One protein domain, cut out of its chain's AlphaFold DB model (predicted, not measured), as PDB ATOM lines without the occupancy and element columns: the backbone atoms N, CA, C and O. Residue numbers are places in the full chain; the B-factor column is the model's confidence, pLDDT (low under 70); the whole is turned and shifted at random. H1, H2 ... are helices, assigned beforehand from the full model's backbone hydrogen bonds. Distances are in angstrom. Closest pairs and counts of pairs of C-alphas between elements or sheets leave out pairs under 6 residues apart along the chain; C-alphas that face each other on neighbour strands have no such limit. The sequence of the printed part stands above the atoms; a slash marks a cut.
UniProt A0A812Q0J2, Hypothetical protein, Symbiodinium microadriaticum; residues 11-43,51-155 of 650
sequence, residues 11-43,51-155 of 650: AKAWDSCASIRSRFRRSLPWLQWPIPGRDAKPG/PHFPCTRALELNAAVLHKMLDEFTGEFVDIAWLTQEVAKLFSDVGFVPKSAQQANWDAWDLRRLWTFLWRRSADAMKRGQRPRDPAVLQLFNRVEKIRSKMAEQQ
ATOM      1  N   ALA A  11     136.183 171.620 159.575       41.47
ATOM      2  CA  ALA A  11     136.229 171.030 158.235       41.47
ATOM      3  C   ALA A  11     136.111 172.118 157.155       41.47
ATOM      4  O   ALA A  11     136.923 172.164 156.232       41.47
ATOM      5  N   LYS A  12     135.205 173.087 157.349       45.91
ATOM      6  CA  LYS A  12     135.099 174.290 156.501       45.91
ATOM      7  C   LYS A  12     136.369 175.144 156.522       45.91
ATOM      8  O   LYS A  12     136.824 175.626 155.481       45.91
ATOM      9  N   ALA A  13     136.964 175.330 157.701       39.69
ATOM     10  CA  ALA A  13     138.216 176.068 157.845       39.69
ATOM     11  C   ALA A  13     139.376 175.352 157.131       39.69
ATOM     12  O   ALA A  13     140.164 175.993 156.429       39.69
ATOM     13  N   TRP A  14     139.442 174.023 157.227       40.41
ATOM     14  CA  TRP A  14     140.433 173.201 156.536       40.41
ATOM     15  C   TRP A  14     140.246 173.208 155.013       40.41
ATOM     16  O   TRP A  14     141.231 173.388 154.292       40.41
ATOM     17  N   ASP A  15     139.007 173.128 154.518       43.00
ATOM     18  CA  ASP A  15     138.669 173.235 153.089       43.00
ATOM     19  C   ASP A  15     139.139 174.558 152.468       43.00
ATOM     20  O   ASP A  15     139.621 174.608 151.327       43.00
ATOM     21  N   SER A  16     139.052 175.647 153.232       47.12
ATOM     22  CA  SER A  16     139.459 176.970 152.759       47.12
ATOM     23  C   SER A  16     140.986 177.129 152.650       47.12
ATOM     24  O   SER A  16     141.479 177.917 151.834       47.12
ATOM     25  N   CYS A  17     141.772 176.327 153.378       40.88
ATOM     26  CA  CYS A  17     143.210 176.533 153.509       40.88
ATOM     27  C   CYS A  17     144.009 175.925 152.338       40.88
ATOM     28  O   CYS A  17     144.223 174.715 152.228       40.88
ATOM     29  N   ALA A  18     144.495 176.786 151.439       44.22
ATOM     30  CA  ALA A  18     145.304 176.391 150.278       44.22
ATOM     31  C   ALA A  18     146.630 175.705 150.667       44.22
ATOM     32  O   ALA A  18     147.097 174.801 149.973       44.22
ATOM     33  N   SER A  19     147.213 176.101 151.800       34.81
ATOM     34  CA  SER A  19     148.464 175.563 152.343       34.81
ATOM     35  C   SER A  19     148.311 174.112 152.796       34.81
ATOM     36  O   SER A  19     149.195 173.294 152.552       34.81
ATOM     37  N   ILE A  20     147.173 173.792 153.418       37.19
ATOM     38  CA  ILE A  20     146.838 172.449 153.895       37.19
ATOM     39  C   ILE A  20     146.594 171.533 152.691       37.19
ATOM     40  O   ILE A  20     147.290 170.532 152.549       37.19
ATOM     41  N   ARG A  21     145.762 171.947 151.725       51.66
ATOM     42  CA  ARG A  21     145.568 171.219 150.452       51.66
ATOM     43  C   ARG A  21     146.878 170.968 149.698       51.66
ATOM     44  O   ARG A  21     147.092 169.887 149.160       51.66
ATOM     45  N   SER A  22     147.780 171.950 149.670       43.28
ATOM     46  CA  SER A  22     149.093 171.800 149.031       43.28
ATOM     47  C   SER A  22     150.047 170.873 149.791       43.28
ATOM     48  O   SER A  22     150.957 170.333 149.164       43.28
ATOM     49  N   ARG A  23     149.896 170.722 151.112       41.94
ATOM     50  CA  ARG A  23     150.698 169.800 151.930       41.94
ATOM     51  C   ARG A  23     150.160 168.369 151.847       41.94
ATOM     52  O   ARG A  23     150.963 167.466 151.653       41.94
ATOM     53  N   PHE A  24     148.840 168.188 151.837       43.38
ATOM     54  CA  PHE A  24     148.187 166.887 151.634       43.38
ATOM     55  C   PHE A  24     148.457 166.292 150.245       43.38
ATOM     56  O   PHE A  24     148.829 165.129 150.126       43.38
ATOM     57  N   ARG A  25     148.447 167.125 149.192       53.78
ATOM     58  CA  ARG A  25     148.903 166.741 147.839       53.78
ATOM     59  C   ARG A  25     150.352 166.242 147.769       53.78
ATOM     60  O   ARG A  25     150.734 165.665 146.759       53.78
ATOM     61  N   ARG A  26     151.180 166.533 148.778       49.38
ATOM     62  CA  ARG A  26     152.588 166.109 148.838       49.38
ATOM     63  C   ARG A  26     152.808 164.892 149.738       49.38
ATOM     64  O   ARG A  26     153.839 164.250 149.585       49.38
ATOM     65  N   SER A  27     151.893 164.590 150.662       39.94
ATOM     66  CA  SER A  27     152.038 163.490 151.626       39.94
ATOM     67  C   SER A  27     151.379 162.183 151.182       39.94
ATOM     68  O   SER A  27     151.714 161.138 151.732       39.94
ATOM     69  N   LEU A  28     150.493 162.227 150.180       52.94
ATOM     70  CA  LEU A  28     149.791 161.062 149.642       52.94
ATOM     71  C   LEU A  28     150.184 160.795 148.186       52.94
ATOM     72  O   LEU A  28     149.506 161.259 147.273       52.94
ATOM     73  N   PRO A  29     151.292 160.076 147.938       53.81
ATOM     74  CA  PRO A  29     151.769 159.829 146.578       53.81
ATOM     75  C   PRO A  29     150.861 158.888 145.772       53.81
ATOM     76  O   PRO A  29     150.952 158.879 144.548       53.81
ATOM     77  N   TRP A  30     150.005 158.106 146.440       54.22
ATOM     78  CA  TRP A  30     149.145 157.108 145.799       54.22
ATOM     79  C   TRP A  30     147.816 157.686 145.287       54.22
ATOM     80  O   TRP A  30     147.278 157.156 144.321       54.22
ATOM     81  N   LEU A  31     147.324 158.791 145.868       51.53
ATOM     82  CA  LEU A  31     146.071 159.433 145.462       51.53
ATOM     83  C   LEU A  31     146.349 160.726 144.680       51.53
ATOM     84  O   LEU A  31     146.835 161.722 145.226       51.53
ATOM     85  N   GLN A  32     146.037 160.743 143.382       62.81
ATOM     86  CA  GLN A  32     146.311 161.915 142.541       62.81
ATOM     87  C   GLN A  32     145.139 162.896 142.501       62.81
ATOM     88  O   GLN A  32     144.059 162.599 142.001       62.81
ATOM     89  N   TRP A  33     145.356 164.115 142.987       60.19
ATOM     90  CA  TRP A  33     144.318 165.147 143.014       60.19
ATOM     91  C   TRP A  33     144.110 165.831 141.664       60.19
ATOM     92  O   TRP A  33     145.077 165.999 140.917       60.19
ATOM     93  N   PRO A  34     142.900 166.367 141.392       52.56
ATOM     94  CA  PRO A  34     142.676 167.275 140.277       52.56
ATOM     95  C   PRO A  34     143.654 168.442 140.379       52.56
ATOM     96  O   PRO A  34     143.584 169.278 141.295       52.56
ATOM     97  N   ILE A  35     144.602 168.482 139.446       54.16
ATOM     98  CA  ILE A  35     145.523 169.601 139.316       54.16
ATOM     99  C   ILE A  35     144.664 170.763 138.812       54.16
ATOM    100  O   ILE A  35     144.030 170.636 137.760       54.16
ATOM    101  N   PRO A  36     144.575 171.890 139.544       48.72
ATOM    102  CA  PRO A  36     143.879 173.063 139.042       48.72
ATOM    103  C   PRO A  36     144.468 173.383 137.673       48.72
ATOM    104  O   PRO A  36     145.688 173.462 137.550       48.72
ATOM    105  N   GLY A  37     143.639 173.561 136.642       46.00
ATOM    106  CA  GLY A  37     144.127 173.620 135.257       46.00
ATOM    107  C   GLY A  37     145.124 174.739 134.932       46.00
ATOM    108  O   GLY A  37     145.634 174.798 133.823       46.00
ATOM    109  N   ARG A  38     145.443 175.605 135.901       47.50
ATOM    110  CA  ARG A  38     146.545 176.569 135.838       47.50
ATOM    111  C   ARG A  38     147.937 175.945 135.995       47.50
ATOM    112  O   ARG A  38     148.888 176.541 135.502       47.50
ATOM    113  N   ASP A  39     148.054 174.790 136.650       44.38
ATOM    114  CA  ASP A  39     149.345 174.182 137.012       44.38
ATOM    115  C   ASP A  39     149.706 172.958 136.148       44.38
ATOM    116  O   ASP A  39     150.819 172.437 136.229       44.38
ATOM    117  N   ALA A  40     148.786 172.488 135.300       48.59
ATOM    118  CA  ALA A  40     149.039 171.362 134.410       48.59
ATOM    119  C   ALA A  40     149.888 171.809 133.211       48.59
ATOM    120  O   ALA A  40     149.453 172.624 132.394       48.59
ATOM    121  N   LYS A  41     151.102 171.261 133.082       49.34
ATOM    122  CA  LYS A  41     151.876 171.396 131.841       49.34
ATOM    123  C   LYS A  41     151.087 170.721 130.710       49.34
ATOM    124  O   LYS A  41     150.676 169.573 130.896       49.34
ATOM    125  N   PRO A  42     150.867 171.386 129.562       50.28
ATOM    126  CA  PRO A  42     150.248 170.736 128.416       50.28
ATOM    127  C   PRO A  42     151.087 169.514 128.028       50.28
ATOM    128  O   PRO A  42     152.316 169.592 127.964       50.28
ATOM    129  N   GLY A  43     150.423 168.372 127.842       51.47
ATOM    130  CA  GLY A  43     151.076 167.151 127.384       51.47
ATOM    131  C   GLY A  43     151.646 167.325 125.969       51.47
ATOM    132  O   GLY A  43     151.174 168.183 125.221       51.47
ATOM    133  N   PRO A  51     140.699 172.510 127.825       52.44
ATOM    134  CA  PRO A  51     140.687 173.214 129.103       52.44
ATOM    135  C   PRO A  51     140.289 172.314 130.287       52.44
ATOM    136  O   PRO A  51     140.450 172.728 131.437       52.44
ATOM    137  N   HIS A  52     139.806 171.094 130.029       53.47
ATOM    138  CA  HIS A  52     139.403 170.117 131.039       53.47
ATOM    139  C   HIS A  52     140.329 168.898 131.181       53.47
ATOM    140  O   HIS A  52     140.107 168.083 132.077       53.47
ATOM    141  N   PHE A  53     141.401 168.797 130.388       52.22
ATOM    142  CA  PHE A  53     142.423 167.742 130.502       52.22
ATOM    143  C   PHE A  53     142.985 167.525 131.930       52.22
ATOM    144  O   PHE A  53     143.191 166.383 132.339       52.22
ATOM    145  N   PRO A  54     143.197 168.571 132.758       49.59
ATOM    146  CA  PRO A  54     143.719 168.408 134.122       49.59
ATOM    147  C   PRO A  54     142.722 167.739 135.081       49.59
ATOM    148  O   PRO A  54     143.106 167.228 136.131       49.59
ATOM    149  N   CYS A  55     141.433 167.787 134.735       59.97
ATOM    150  CA  CYS A  55     140.319 167.330 135.554       59.97
ATOM    151  C   CYS A  55     140.079 165.825 135.386       59.97
ATOM    152  O   CYS A  55     139.754 165.154 136.359       59.97
ATOM    153  N   THR A  56     140.238 165.300 134.165       65.44
ATOM    154  CA  THR A  56     140.082 163.866 133.877       65.44
ATOM    155  C   THR A  56     141.281 163.073 134.356       65.44
ATOM    156  O   THR A  56     141.093 162.010 134.925       65.44
ATOM    157  N   ARG A  57     142.487 163.641 134.280       72.56
ATOM    158  CA  ARG A  57     143.721 162.957 134.681       72.56
ATOM    159  C   ARG A  57     143.750 162.474 136.135       72.56
ATOM    160  O   ARG A  57     144.332 161.439 136.433       72.56
ATOM    161  N   ALA A  58     143.096 163.192 137.045       72.31
ATOM    162  CA  ALA A  58     142.925 162.717 138.416       72.31
ATOM    163  C   ALA A  58     141.969 161.520 138.506       72.31
ATOM    164  O   ALA A  58     142.195 160.621 139.299       72.31
ATOM    165  N   LEU A  59     140.920 161.471 137.687       80.31
ATOM    166  CA  LEU A  59     140.044 160.299 137.628       80.31
ATOM    167  C   LEU A  59     140.766 159.107 136.995       80.31
ATOM    168  O   LEU A  59     140.658 158.008 137.519       80.31
ATOM    169  N   GLU A  60     141.551 159.340 135.940       80.88
ATOM    170  CA  GLU A  60     142.375 158.322 135.267       80.88
ATOM    171  C   GLU A  60     143.317 157.640 136.268       80.88
ATOM    172  O   GLU A  60     143.361 156.420 136.376       80.88
ATOM    173  N   LEU A  61     144.029 158.438 137.066       79.50
ATOM    174  CA  LEU A  61     145.058 157.939 137.982       79.50
ATOM    175  C   LEU A  61     144.504 157.251 139.228       79.50
ATOM    176  O   LEU A  61     145.235 156.519 139.883       79.50
ATOM    177  N   ASN A  62     143.227 157.464 139.543       79.38
ATOM    178  CA  ASN A  62     142.558 156.824 140.673       79.38
ATOM    179  C   ASN A  62     141.435 155.877 140.220       79.38
ATOM    180  O   ASN A  62     140.574 155.518 141.025       79.38
ATOM    181  N   ALA A  63     141.409 155.484 138.941       83.19
ATOM    182  CA  ALA A  63     140.275 154.762 138.380       83.19
ATOM    183  C   ALA A  63     140.028 153.417 139.074       83.19
ATOM    184  O   ALA A  63     138.885 153.097 139.379       83.19
ATOM    185  N   ALA A  64     141.091 152.676 139.400       80.12
ATOM    186  CA  ALA A  64     140.988 151.388 140.085       80.12
ATOM    187  C   ALA A  64     140.281 151.500 141.448       80.12
ATOM    188  O   ALA A  64     139.369 150.731 141.733       80.12
ATOM    189  N   VAL A  65     140.651 152.496 142.258       78.56
ATOM    190  CA  VAL A  65     140.041 152.731 143.576       78.56
ATOM    191  C   VAL A  65     138.579 153.139 143.431       78.56
ATOM    192  O   VAL A  65     137.713 152.633 144.138       78.56
ATOM    193  N   LEU A  66     138.293 154.025 142.475       83.25
ATOM    194  CA  LEU A  66     136.934 154.485 142.208       83.25
ATOM    195  C   LEU A  66     136.028 153.361 141.697       83.25
ATOM    196  O   LEU A  66     134.853 153.340 142.046       83.25
ATOM    197  N   HIS A  67     136.555 152.422 140.908       84.56
ATOM    198  CA  HIS A  67     135.806 151.241 140.487       84.56
ATOM    199  C   HIS A  67     135.397 150.374 141.675       84.56
ATOM    200  O   HIS A  67     134.221 150.040 141.764       84.56
ATOM    201  N   LYS A  68     136.313 150.110 142.615       80.81
ATOM    202  CA  LYS A  68     135.992 149.344 143.829       80.81
ATOM    203  C   LYS A  68     134.983 150.059 144.717       80.81
ATOM    204  O   LYS A  68     134.009 149.457 145.146       80.81
ATOM    205  N   MET A  69     135.130 151.374 144.888       79.38
ATOM    206  CA  MET A  69     134.120 152.165 145.600       79.38
ATOM    207  C   MET A  69     132.741 152.078 144.931       79.38
ATOM    208  O   MET A  69     131.728 152.071 145.616       79.38
ATOM    209  N   LEU A  70     132.687 152.031 143.594       83.69
ATOM    210  CA  LEU A  70     131.436 151.866 142.849       83.69
ATOM    211  C   LEU A  70     130.874 150.439 142.939       83.69
ATOM    212  O   LEU A  70     129.708 150.265 142.593       83.69
ATOM    213  N   ASP A  71     131.681 149.429 143.281       83.44
ATOM    214  CA  ASP A  71     131.222 148.045 143.477       83.44
ATOM    215  C   ASP A  71     130.483 147.913 144.816       83.44
ATOM    216  O   ASP A  71     129.464 147.236 144.887       83.44
ATOM    217  N   GLU A  72     130.949 148.623 145.847       77.88
ATOM    218  CA  GLU A  72     130.380 148.588 147.203       77.88
ATOM    219  C   GLU A  72     129.281 149.638 147.446       77.88
ATOM    220  O   GLU A  72     128.681 149.687 148.518       77.88
ATOM    221  N   PHE A  73     129.004 150.504 146.469       78.12
ATOM    222  CA  PHE A  73     128.049 151.595 146.641       78.12
ATOM    223  C   PHE A  73     126.595 151.106 146.581       78.12
ATOM    224  O   PHE A  73     126.102 150.714 145.522       78.12
ATOM    225  N   THR A  74     125.888 151.216 147.704       75.25
ATOM    226  CA  THR A  74     124.490 150.779 147.869       75.25
ATOM    227  C   THR A  74     123.444 151.816 147.457       75.25
ATOM    228  O   THR A  74     122.262 151.496 147.426       75.25
ATOM    229  N   GLY A  75     123.841 153.046 147.108       65.12
ATOM    230  CA  GLY A  75     122.904 154.135 146.787       65.12
ATOM    231  C   GLY A  75     122.786 155.197 147.880       65.12
ATOM    232  O   GLY A  75     122.369 156.321 147.598       65.12
ATOM    233  N   GLU A  76     123.214 154.894 149.105       68.56
ATOM    234  CA  GLU A  76     123.126 155.825 150.229       68.56
ATOM    235  C   GLU A  76     124.294 156.824 150.261       68.56
ATOM    236  O   GLU A  76     125.398 156.572 149.769       68.56
ATOM    237  N   PHE A  77     124.059 158.007 150.840       53.53
ATOM    238  CA  PHE A  77     125.133 158.975 151.049       53.53
ATOM    239  C   PHE A  77     126.183 158.365 151.967       53.53
ATOM    240  O   PHE A  77     125.918 158.114 153.137       53.53
ATOM    241  N   VAL A  78     127.392 158.192 151.439       59.62
ATOM    242  CA  VAL A  78     128.479 157.585 152.197       59.62
ATOM    243  C   VAL A  78     128.838 158.474 153.397       59.62
ATOM    244  O   VAL A  78     129.455 159.540 153.239       59.62
ATOM    245  N   ASP A  79     128.391 158.067 154.588       67.62
ATOM    246  CA  ASP A  79     128.746 158.689 155.861       67.62
ATOM    247  C   ASP A  79     130.239 158.474 156.113       67.62
ATOM    248  O   ASP A  79     130.757 157.392 155.882       67.62
ATOM    249  N   ILE A  80     130.946 159.495 156.594       62.22
ATOM    250  CA  ILE A  80     132.383 159.428 156.883       62.22
ATOM    251  C   ILE A  80     132.679 158.346 157.920       62.22
ATOM    252  O   ILE A  80     133.722 157.705 157.824       62.22
ATOM    253  N   ALA A  81     131.795 158.144 158.903       65.50
ATOM    254  CA  ALA A  81     131.983 157.109 159.915       65.50
ATOM    255  C   ALA A  81     131.984 155.712 159.279       65.50
ATOM    256  O   ALA A  81     132.926 154.948 159.488       65.50
ATOM    257  N   TRP A  82     130.997 155.443 158.422       72.38
ATOM    258  CA  TRP A  82     130.916 154.219 157.624       72.38
ATOM    259  C   TRP A  82     132.102 154.090 156.663       72.38
ATOM    260  O   TRP A  82     132.804 153.085 156.657       72.38
ATOM    261  N   LEU A  83     132.412 155.166 155.932       66.75
ATOM    262  CA  LEU A  83     133.516 155.230 154.977       66.75
ATOM    263  C   LEU A  83     134.839 154.923 155.680       66.75
ATOM    264  O   LEU A  83     135.663 154.238 155.113       66.75
ATOM    265  N   THR A  84     135.046 155.365 156.920       68.69
ATOM    266  CA  THR A  84     136.275 155.077 157.679       68.69
ATOM    267  C   THR A  84     136.396 153.596 158.061       68.69
ATOM    268  O   THR A  84     137.516 153.090 158.121       68.69
ATOM    269  N   GLN A  85     135.279 152.901 158.301       70.69
ATOM    270  CA  GLN A  85     135.264 151.462 158.593       70.69
ATOM    271  C   GLN A  85     135.513 150.645 157.320       70.69
ATOM    272  O   GLN A  85     136.434 149.831 157.279       70.69
ATOM    273  N   GLU A  86     134.775 150.943 156.251       71.19
ATOM    274  CA  GLU A  86     134.894 150.235 154.971       71.19
ATOM    275  C   GLU A  86     136.173 150.579 154.212       71.19
ATOM    276  O   GLU A  86     136.693 149.779 153.439       71.19
ATOM    277  N   VAL A  87     136.768 151.741 154.471       71.62
ATOM    278  CA  VAL A  87     138.036 152.123 153.851       71.62
ATOM    279  C   VAL A  87     139.160 151.161 154.196       71.62
ATOM    280  O   VAL A  87     140.031 150.958 153.360       71.62
ATOM    281  N   ALA A  88     139.144 150.519 155.366       70.81
ATOM    282  CA  ALA A  88     140.128 149.486 155.674       70.81
ATOM    283  C   ALA A  88     140.021 148.292 154.709       70.81
ATOM    284  O   ALA A  88     141.039 147.820 154.196       70.81
ATOM    285  N   LYS A  89     138.793 147.856 154.409       75.62
ATOM    286  CA  LYS A  89     138.505 146.789 153.445       75.62
ATOM    287  C   LYS A  89     138.846 147.226 152.021       75.62
ATOM    288  O   LYS A  89     139.615 146.553 151.340       75.62
ATOM    289  N   LEU A  90     138.403 148.417 151.621       72.88
ATOM    290  CA  LEU A  90     138.706 149.002 150.316       72.88
ATOM    291  C   LEU A  90     140.218 149.157 150.090       72.88
ATOM    292  O   LEU A  90     140.730 148.914 148.999       72.88
ATOM    293  N   PHE A  91     140.961 149.544 151.124       77.81
ATOM    294  CA  PHE A  91     142.416 149.614 151.092       77.81
ATOM    295  C   PHE A  91     143.053 148.240 150.955       77.81
ATOM    296  O   PHE A  91     143.905 148.084 150.082       77.81
ATOM    297  N   SER A  92     142.602 147.250 151.726       79.94
ATOM    298  CA  SER A  92     143.041 145.859 151.578       79.94
ATOM    299  C   SER A  92     142.846 145.367 150.144       79.94
ATOM    300  O   SER A  92     143.780 144.857 149.527       79.94
ATOM    301  N   ASP A  93     141.680 145.631 149.563       70.94
ATOM    302  CA  ASP A  93     141.357 145.224 148.204       70.94
ATOM    303  C   ASP A  93     142.267 145.890 147.168       70.94
ATOM    304  O   ASP A  93     142.655 145.268 146.177       70.94
ATOM    305  N   VAL A  94     142.609 147.166 147.343       74.38
ATOM    306  CA  VAL A  94     143.538 147.877 146.448       74.38
ATOM    307  C   VAL A  94     145.009 147.536 146.765       74.38
ATOM    308  O   VAL A  94     145.909 147.921 146.021       74.38
ATOM    309  N   GLY A  95     145.280 146.788 147.837       79.19
ATOM    310  CA  GLY A  95     146.636 146.499 148.309       79.19
ATOM    311  C   GLY A  95     147.329 147.720 148.923       79.19
ATOM    312  O   GLY A  95     148.557 147.810 148.925       79.19
ATOM    313  N   PHE A  96     146.557 148.689 149.413       80.69
ATOM    314  CA  PHE A  96     147.054 149.842 150.150       80.69
ATOM    315  C   PHE A  96     146.952 149.579 151.657       80.69
ATOM    316  O   PHE A  96     145.961 149.047 152.135       80.69
ATOM    317  N   VAL A  97     147.969 149.966 152.428       84.31
ATOM    318  CA  VAL A  97     147.937 149.865 153.894       84.31
ATOM    319  C   VAL A  97     148.256 151.243 154.475       84.31
ATOM    320  O   VAL A  97     149.372 151.744 154.280       84.31
ATOM    321  N   PRO A  98     147.306 151.898 155.169       81.69
ATOM    322  CA  PRO A  98     147.547 153.204 155.759       81.69
ATOM    323  C   PRO A  98     148.555 153.081 156.905       81.69
ATOM    324  O   PRO A  98     148.520 152.154 157.708       81.69
ATOM    325  N   LYS A  99     149.462 154.057 157.014       86.31
ATOM    326  CA  LYS A  99     150.524 154.050 158.038       86.31
ATOM    327  C   LYS A  99     150.008 154.299 159.459       86.31
ATOM    328  O   LYS A  99     150.712 154.017 160.421       86.31
ATOM    329  N   SER A 100     148.828 154.898 159.590       87.62
ATOM    330  CA  SER A 100     148.189 155.198 160.872       87.62
ATOM    331  C   SER A 100     146.676 155.340 160.699       87.62
ATOM    332  O   SER A 100     146.199 155.660 159.609       87.62
ATOM    333  N   ALA A 101     145.918 155.177 161.787       79.12
ATOM    334  CA  ALA A 101     144.468 155.397 161.788       79.12
ATOM    335  C   ALA A 101     144.094 156.839 161.392       79.12
ATOM    336  O   ALA A 101     143.110 157.074 160.693       79.12
ATOM    337  N   GLN A 102     144.919 157.817 161.780       79.44
ATOM    338  CA  GLN A 102     144.734 159.211 161.372       79.44
ATOM    339  C   GLN A 102     144.910 159.390 159.859       79.44
ATOM    340  O   GLN A 102     144.141 160.123 159.239       79.44
ATOM    341  N   GLN A 103     145.886 158.698 159.261       79.06
ATOM    342  CA  GLN A 103     146.077 158.703 157.815       79.06
ATOM    343  C   GLN A 103     144.884 158.058 157.104       79.06
ATOM    344  O   GLN A 103     144.380 158.637 156.151       79.06
ATOM    345  N   ALA A 104     144.377 156.932 157.615       77.25
ATOM    346  CA  ALA A 104     143.195 156.274 157.060       77.25
ATOM    347  C   ALA A 104     141.961 157.194 157.050       77.25
ATOM    348  O   ALA A 104     141.251 157.265 156.052       77.25
ATOM    349  N   ASN A 105     141.745 157.959 158.126       79.81
ATOM    350  CA  ASN A 105     140.648 158.927 158.209       79.81
ATOM    351  C   ASN A 105     140.802 160.063 157.178       79.81
ATOM    352  O   ASN A 105     139.850 160.415 156.479       79.81
ATOM    353  N   TRP A 106     142.009 160.619 157.032       79.44
ATOM    354  CA  TRP A 106     142.276 161.623 155.997       79.44
ATOM    355  C   TRP A 106     142.057 161.074 154.590       79.44
ATOM    356  O   TRP A 106     141.442 161.746 153.763       79.44
ATOM    357  N   ASP A 107     142.490 159.843 154.348       77.06
ATOM    358  CA  ASP A 107     142.343 159.186 153.059       77.06
ATOM    359  C   ASP A 107     140.866 158.889 152.744       77.06
ATOM    360  O   ASP A 107     140.427 159.094 151.614       77.06
ATOM    361  N   ALA A 108     140.056 158.515 153.742       76.94
ATOM    362  CA  ALA A 108     138.607 158.348 153.603       76.94
ATOM    363  C   ALA A 108     137.908 159.659 153.197       76.94
ATOM    364  O   ALA A 108     137.111 159.701 152.252       76.94
ATOM    365  N   TRP A 109     138.247 160.771 153.855       81.19
ATOM    366  CA  TRP A 109     137.763 162.102 153.467       81.19
ATOM    367  C   TRP A 109     138.110 162.456 152.027       81.19
ATOM    368  O   TRP A 109     137.333 163.084 151.298       81.19
ATOM    369  N   ASP A 110     139.298 162.055 151.625       77.81
ATOM    370  CA  ASP A 110     139.845 162.350 150.329       77.81
ATOM    371  C   ASP A 110     139.193 161.508 149.218       77.81
ATOM    372  O   ASP A 110     138.817 162.048 148.169       77.81
ATOM    373  N   LEU A 111     138.905 160.235 149.491       79.50
ATOM    374  CA  LEU A 111     138.072 159.383 148.645       79.50
ATOM    375  C   LEU A 111     136.656 159.940 148.486       79.50
ATOM    376  O   LEU A 111     136.156 160.029 147.364       79.50
ATOM    377  N   ARG A 112     136.036 160.432 149.566       82.44
ATOM    378  CA  ARG A 112     134.719 161.093 149.504       82.44
ATOM    379  C   ARG A 112     134.721 162.302 148.569       82.44
ATOM    380  O   ARG A 112     133.777 162.522 147.800       82.44
ATOM    381  N   ARG A 113     135.787 163.107 148.602       80.94
ATOM    382  CA  ARG A 113     135.947 164.254 147.693       80.94
ATOM    383  C   ARG A 113     136.115 163.804 146.249       80.94
ATOM    384  O   ARG A 113     135.500 164.401 145.363       80.94
ATOM    385  N   LEU A 114     136.933 162.782 146.007       80.75
ATOM    386  CA  LEU A 114     137.161 162.243 144.671       80.75
ATOM    387  C   LEU A 114     135.871 161.647 144.085       80.75
ATOM    388  O   LEU A 114     135.538 161.936 142.937       80.75
ATOM    389  N   TRP A 115     135.098 160.931 144.901       82.44
ATOM    390  CA  TRP A 115     133.767 160.430 144.564       82.44
ATOM    391  C   TRP A 115     132.801 161.555 144.183       82.44
ATOM    392  O   TRP A 115     132.208 161.560 143.103       82.44
ATOM    393  N   THR A 116     132.696 162.578 145.034       83.19
ATOM    394  CA  THR A 116     131.840 163.749 144.779       83.19
ATOM    395  C   THR A 116     132.246 164.463 143.488       83.19
ATOM    396  O   THR A 116     131.402 164.939 142.722       83.19
ATOM    397  N   PHE A 117     133.552 164.542 143.229       85.19
ATOM    398  CA  PHE A 117     134.092 165.115 142.007       85.19
ATOM    399  C   PHE A 117     133.745 164.274 140.773       85.19
ATOM    400  O   PHE A 117     133.270 164.847 139.790       85.19
ATOM    401  N   LEU A 118     133.911 162.947 140.833       87.38
ATOM    402  CA  LEU A 118     133.505 162.012 139.781       87.38
ATOM    403  C   LEU A 118     132.020 162.193 139.442       87.38
ATOM    404  O   LEU A 118     131.677 162.392 138.276       87.38
ATOM    405  N   TRP A 119     131.152 162.222 140.459       88.06
ATOM    406  CA  TRP A 119     129.711 162.384 140.278       88.06
ATOM    407  C   TRP A 119     129.368 163.714 139.595       88.06
ATOM    408  O   TRP A 119     128.708 163.758 138.555       88.06
ATOM    409  N   ARG A 120     129.876 164.835 140.116       87.19
ATOM    410  CA  ARG A 120     129.625 166.154 139.512       87.19
ATOM    411  C   ARG A 120     130.157 166.238 138.085       87.19
ATOM    412  O   ARG A 120     129.507 166.828 137.223       87.19
ATOM    413  N   ARG A 121     131.335 165.663 137.826       88.31
ATOM    414  CA  ARG A 121     131.969 165.737 136.511       88.31
ATOM    415  C   ARG A 121     131.249 164.876 135.479       88.31
ATOM    416  O   ARG A 121     131.099 165.353 134.358       88.31
ATOM    417  N   SER A 122     130.766 163.685 135.835       90.62
ATOM    418  CA  SER A 122     129.978 162.862 134.911       90.62
ATOM    419  C   SER A 122     128.648 163.532 134.554       90.62
ATOM    420  O   SER A 122     128.268 163.554 133.387       90.62
ATOM    421  N   ALA A 123     127.982 164.185 135.516       87.94
ATOM    422  CA  ALA A 123     126.773 164.973 135.255       87.94
ATOM    423  C   ALA A 123     127.032 166.161 134.308       87.94
ATOM    424  O   ALA A 123     126.294 166.369 133.347       87.94
ATOM    425  N   ASP A 124     128.097 166.933 134.551       86.25
ATOM    426  CA  ASP A 124     128.474 168.067 133.695       86.25
ATOM    427  C   ASP A 124     128.894 167.612 132.289       86.25
ATOM    428  O   ASP A 124     128.556 168.271 131.306       86.25
ATOM    429  N   ALA A 125     129.589 166.478 132.176       87.69
ATOM    430  CA  ALA A 125     129.971 165.899 130.894       87.69
ATOM    431  C   ALA A 125     128.741 165.479 130.077       87.69
ATOM    432  O   ALA A 125     128.629 165.884 128.920       87.69
ATOM    433  N   MET A 126     127.774 164.786 130.693       86.62
ATOM    434  CA  MET A 126     126.506 164.425 130.047       86.62
ATOM    435  C   MET A 126     125.723 165.655 129.588       86.62
ATOM    436  O   MET A 126     125.340 165.742 128.425       86.62
ATOM    437  N   LYS A 127     125.580 166.667 130.455       89.00
ATOM    438  CA  LYS A 127     124.889 167.922 130.114       89.00
ATOM    439  C   LYS A 127     125.508 168.636 128.906       89.00
ATOM    440  O   LYS A 127     124.826 169.389 128.216       89.00
ATOM    441  N   ARG A 128     126.803 168.429 128.661       88.75
ATOM    442  CA  ARG A 128     127.548 169.026 127.544       88.75
ATOM    443  C   ARG A 128     127.735 168.082 126.354       88.75
ATOM    444  O   ARG A 128     128.395 168.486 125.401       88.75
ATOM    445  N   GLY A 129     127.233 166.847 126.413       90.00
ATOM    446  CA  GLY A 129     127.504 165.816 125.406       90.00
ATOM    447  C   GLY A 129     128.992 165.465 125.270       90.00
ATOM    448  O   GLY A 129     129.439 165.056 124.203       90.00
ATOM    449  N   GLN A 130     129.788 165.673 126.324       89.12
ATOM    450  CA  GLN A 130     131.219 165.373 126.331       89.12
ATOM    451  C   GLN A 130     131.451 163.933 126.779       89.12
ATOM    452  O   GLN A 130     130.978 163.527 127.837       89.12
ATOM    453  N   ARG A 131     132.249 163.185 126.013       87.38
ATOM    454  CA  ARG A 131     132.732 161.857 126.409       87.38
ATOM    455  C   ARG A 131     134.206 161.935 126.821       87.38
ATOM    456  O   ARG A 131     134.990 162.553 126.093       87.38
ATOM    457  N   PRO A 132     134.598 161.360 127.974       87.94
ATOM    458  CA  PRO A 132     136.005 161.191 128.320       87.94
ATOM    459  C   PRO A 132     136.753 160.453 127.207       87.94
ATOM    460  O   PRO A 132     136.210 159.528 126.608       87.94
ATOM    461  N   ARG A 133     137.994 160.868 126.928       86.31
ATOM    462  CA  ARG A 133     138.860 160.169 125.963       86.31
ATOM    463  C   ARG A 133     139.455 158.893 126.545       86.31
ATOM    464  O   ARG A 133     139.729 157.962 125.799       86.31
ATOM    465  N   ASP A 134     139.692 158.890 127.851       85.69
ATOM    466  CA  ASP A 134     140.259 157.747 128.547       85.69
ATOM    467  C   ASP A 134     139.181 156.667 128.762       85.69
ATOM    468  O   ASP A 134     138.107 156.983 129.297       85.69
ATOM    469  N   PRO A 135     139.439 155.409 128.358       88.50
ATOM    470  CA  PRO A 135     138.469 154.326 128.471       88.50
ATOM    471  C   PRO A 135     138.120 153.983 129.925       88.50
ATOM    472  O   PRO A 135     136.967 153.656 130.196       88.50
ATOM    473  N   ALA A 136     139.052 154.107 130.873       86.25
ATOM    474  CA  ALA A 136     138.789 153.834 132.284       86.25
ATOM    475  C   ALA A 136     137.854 154.895 132.881       86.25
ATOM    476  O   ALA A 136     136.873 154.577 133.552       86.25
ATOM    477  N   VAL A 137     138.078 156.174 132.561       87.88
ATOM    478  CA  VAL A 137     137.173 157.250 133.005       87.88
ATOM    479  C   VAL A 137     135.803 157.134 132.351       87.88
ATOM    480  O   VAL A 137     134.788 157.407 132.993       87.88
ATOM    481  N   LEU A 138     135.751 156.708 131.090       90.50
ATOM    482  CA  LEU A 138     134.490 156.432 130.416       90.50
ATOM    483  C   LEU A 138     133.721 155.300 131.117       90.50
ATOM    484  O   LEU A 138     132.529 155.455 131.375       90.50
ATOM    485  N   GLN A 139     134.391 154.210 131.498       91.62
ATOM    486  CA  GLN A 139     133.769 153.132 132.274       91.62
ATOM    487  C   GLN A 139     133.252 153.625 133.632       91.62
ATOM    488  O   GLN A 139     132.129 153.289 134.006       91.62
ATOM    489  N   LEU A 140     134.013 154.463 134.348       90.06
ATOM    490  CA  LEU A 140     133.538 155.095 135.586       90.06
ATOM    491  C   LEU A 140     132.267 155.916 135.357       90.06
ATOM    492  O   LEU A 140     131.334 155.843 136.153       90.06
ATOM    493  N   PHE A 141     132.212 156.695 134.274       93.06
ATOM    494  CA  PHE A 141     131.048 157.526 133.966       93.06
ATOM    495  C   PHE A 141     129.823 156.668 133.666       93.06
ATOM    496  O   PHE A 141     128.771 156.926 134.246       93.06
ATOM    497  N   ASN A 142     129.981 155.619 132.856       92.44
ATOM    498  CA  ASN A 142     128.905 154.681 132.535       92.44
ATOM    499  C   ASN A 142     128.375 153.978 133.795       92.44
ATOM    500  O   ASN A 142     127.171 153.793 133.954       92.44
ATOM    501  N   ARG A 143     129.262 153.605 134.727       93.00
ATOM    502  CA  ARG A 143     128.860 152.999 136.005       93.00
ATOM    503  C   ARG A 143     128.090 153.975 136.888       93.00
ATOM    504  O   ARG A 143     127.042 153.619 137.413       93.00
ATOM    505  N   VAL A 144     128.577 155.209 137.019       91.12
ATOM    506  CA  VAL A 144     127.881 156.275 137.757       91.12
ATOM    507  C   VAL A 144     126.505 156.559 137.156       91.12
ATOM    508  O   VAL A 144     125.544 156.769 137.890       91.12
ATOM    509  N   GLU A 145     126.398 156.561 135.832       91.38
ATOM    510  CA  GLU A 145     125.128 156.730 135.129       91.38
ATOM    511  C   GLU A 145     124.165 155.577 135.425       91.38
ATOM    512  O   GLU A 145     123.042 155.835 135.844       91.38
ATOM    513  N   LYS A 146     124.629 154.322 135.350       92.62
ATOM    514  CA  LYS A 146     123.825 153.146 135.717       92.62
ATOM    515  C   LYS A 146     123.298 153.227 137.153       92.62
ATOM    516  O   LYS A 146     122.148 152.884 137.399       92.62
ATOM    517  N   ILE A 147     124.120 153.693 138.096       89.31
ATOM    518  CA  ILE A 147     123.696 153.879 139.489       89.31
ATOM    519  C   ILE A 147     122.643 154.990 139.592       89.31
ATOM    520  O   ILE A 147     121.650 154.810 140.287       89.31
ATOM    521  N   ARG A 148     122.799 156.114 138.879       88.44
ATOM    522  CA  ARG A 148     121.773 157.172 138.860       88.44
ATOM    523  C   ARG A 148     120.442 156.696 138.315       88.44
ATOM    524  O   ARG A 148     119.425 157.076 138.877       88.44
ATOM    525  N   SER A 149     120.457 155.911 137.239       90.38
ATOM    526  CA  SER A 149     119.229 155.358 136.668       90.38
ATOM    527  C   SER A 149     118.522 154.468 137.682       90.38
ATOM    528  O   SER A 149     117.355 154.701 137.951       90.38
ATOM    529  N   LYS A 150     119.253 153.567 138.352       88.94
ATOM    530  CA  LYS A 150     118.693 152.736 139.431       88.94
ATOM    531  C   LYS A 150     118.113 153.559 140.583       88.94
ATOM    532  O   LYS A 150     117.029 153.258 141.058       88.94
ATOM    533  N   MET A 151     118.811 154.609 141.021       85.69
ATOM    534  CA  MET A 151     118.296 155.497 142.073       85.69
ATOM    535  C   MET A 151     117.039 156.255 141.625       85.69
ATOM    536  O   MET A 151     116.147 156.491 142.430       85.69
ATOM    537  N   ALA A 152     116.964 156.653 140.354       88.00
ATOM    538  CA  ALA A 152     115.782 157.308 139.804       88.00
ATOM    539  C   ALA A 152     114.601 156.335 139.662       88.00
ATOM    540  O   ALA A 152     113.475 156.724 139.939       88.00
ATOM    541  N   GLU A 153     114.859 155.085 139.270       87.31
ATOM    542  CA  GLU A 153     113.864 154.005 139.225       87.31
ATOM    543  C   GLU A 153     113.288 153.733 140.621       87.31
ATOM    544  O   GLU A 153     112.074 153.783 140.784       87.31
ATOM    545  N   GLN A 154     114.142 153.574 141.637       85.12
ATOM    546  CA  GLN A 154     113.712 153.393 143.031       85.12
ATOM    547  C   GLN A 154     112.894 154.580 143.552       85.12
ATOM    548  O   GLN A 154     111.905 154.392 144.249       85.12
ATOM    549  N   GLN A 155     113.277 155.811 143.200       84.06
ATOM    550  CA  GLN A 155     112.516 156.994 143.603       84.06
ATOM    551  C   GLN A 155     111.130 157.029 142.943       84.06
ATOM    552  O   GLN A 155     110.154 157.369 143.603       84.06
TER     553      GLN A 155
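AT A GLANCE: This is residues 11 to 43 and 51 to 155 of the 650 residues of the protein "Hypothetical protein" of Symbiodinium microadriaticum (UniProt A0A812Q0J2). One long helix, H6, runs through the middle as a spine, and H5, H4 and H7 cross it on one side at nearly right angles, with H4 between H5 and H7; H3 stands beside the spine on another side. H1 and H2 make a small arm away from this core, and residues 11 to 20 of it stick out. The printed part has 138 residues with seven named helices, H1 to H7 in chain order, and no named strand: the class is all helix. It is compact, with a radius of gyration of the C-alphas of 15.4 A, and spans 39 by 39 by 30 A.

IN THESE COORDINATES: H6, residues 101 to 127, is 39.3 A long and runs from C-alpha 101 at (144.468, 155.397, 161.788) to C-alpha 127 at (124.889, 167.922, 130.114). H7, residues 135 to 155, is 30.2 A long and ends with C-alpha 155 at (112.516, 156.994, 143.603). H5, residues 80 to 94, is 19.2 A long. H3 holds residues 53 to 61 and H4 residues 63 to 71. H1, residues 11 to 16, begins with C-alpha 11 at (136.229, 171.030, 158.235), and H2 holds residues 18 to 27.

HOW THE PARTS SIT: H6 touches H5 with residues 104 to 112 alone, about perpendicular at 90 degrees; the closest C-alphas, of Thr 84 and Ala 108, are 5.7 A apart. H6 touches H7 with residues 118 to 122 alone, at 83 degrees, about perpendicular; the closest C-alphas are those of Ser 122 and Phe 141, 5.5 A apart. H4 is close to H6 but not clearly touching, with the closest C-alphas, of Leu 66 and Trp 115, 7.1 A apart. H4 touches H7 at a shallow tilt of 21 degrees, the same way, closest at the C-alphas of Ala 63 and Ala 136, 6.3 A. H4 touches H5 at a steep tilt of 59 degrees, opposite ways, closest at the C-alphas of Val 65 and Val 94, 6.6 A. H5 and H7 are apart. H3 touches H7, closest at the C-alphas of Glu 60 and Val 137, 5.8 A, and H3 and H4 meet only through their link. H1 and H2 are close but not clearly touching, closest at the C-alphas of Trp 14 and Ile 20, 7.0 A. In H1, H4, H6 and H7 every O i to N i+4 pair is within hydrogen-bond range; the counts are 5 of 6 in H2, 3 of 5 in H3 and 9 of 11 in H5.

THE WHOLE: The two C-alphas farthest apart, of Lys 41 and Gln 154, are 43.7 A apart. Residues 44 to 50 are not printed, and C-alphas 43 and 51 are 12.2 A apart across this cut, in the link from H2 to H3. Of the links that are printed whole, none is long. Residues 28 to 43 hold no named element. The mean pLDDT of the printed part is 72.1, and residues 11 to 43, 51 to 56, 75 to 81 and 83 to 84 are under 70.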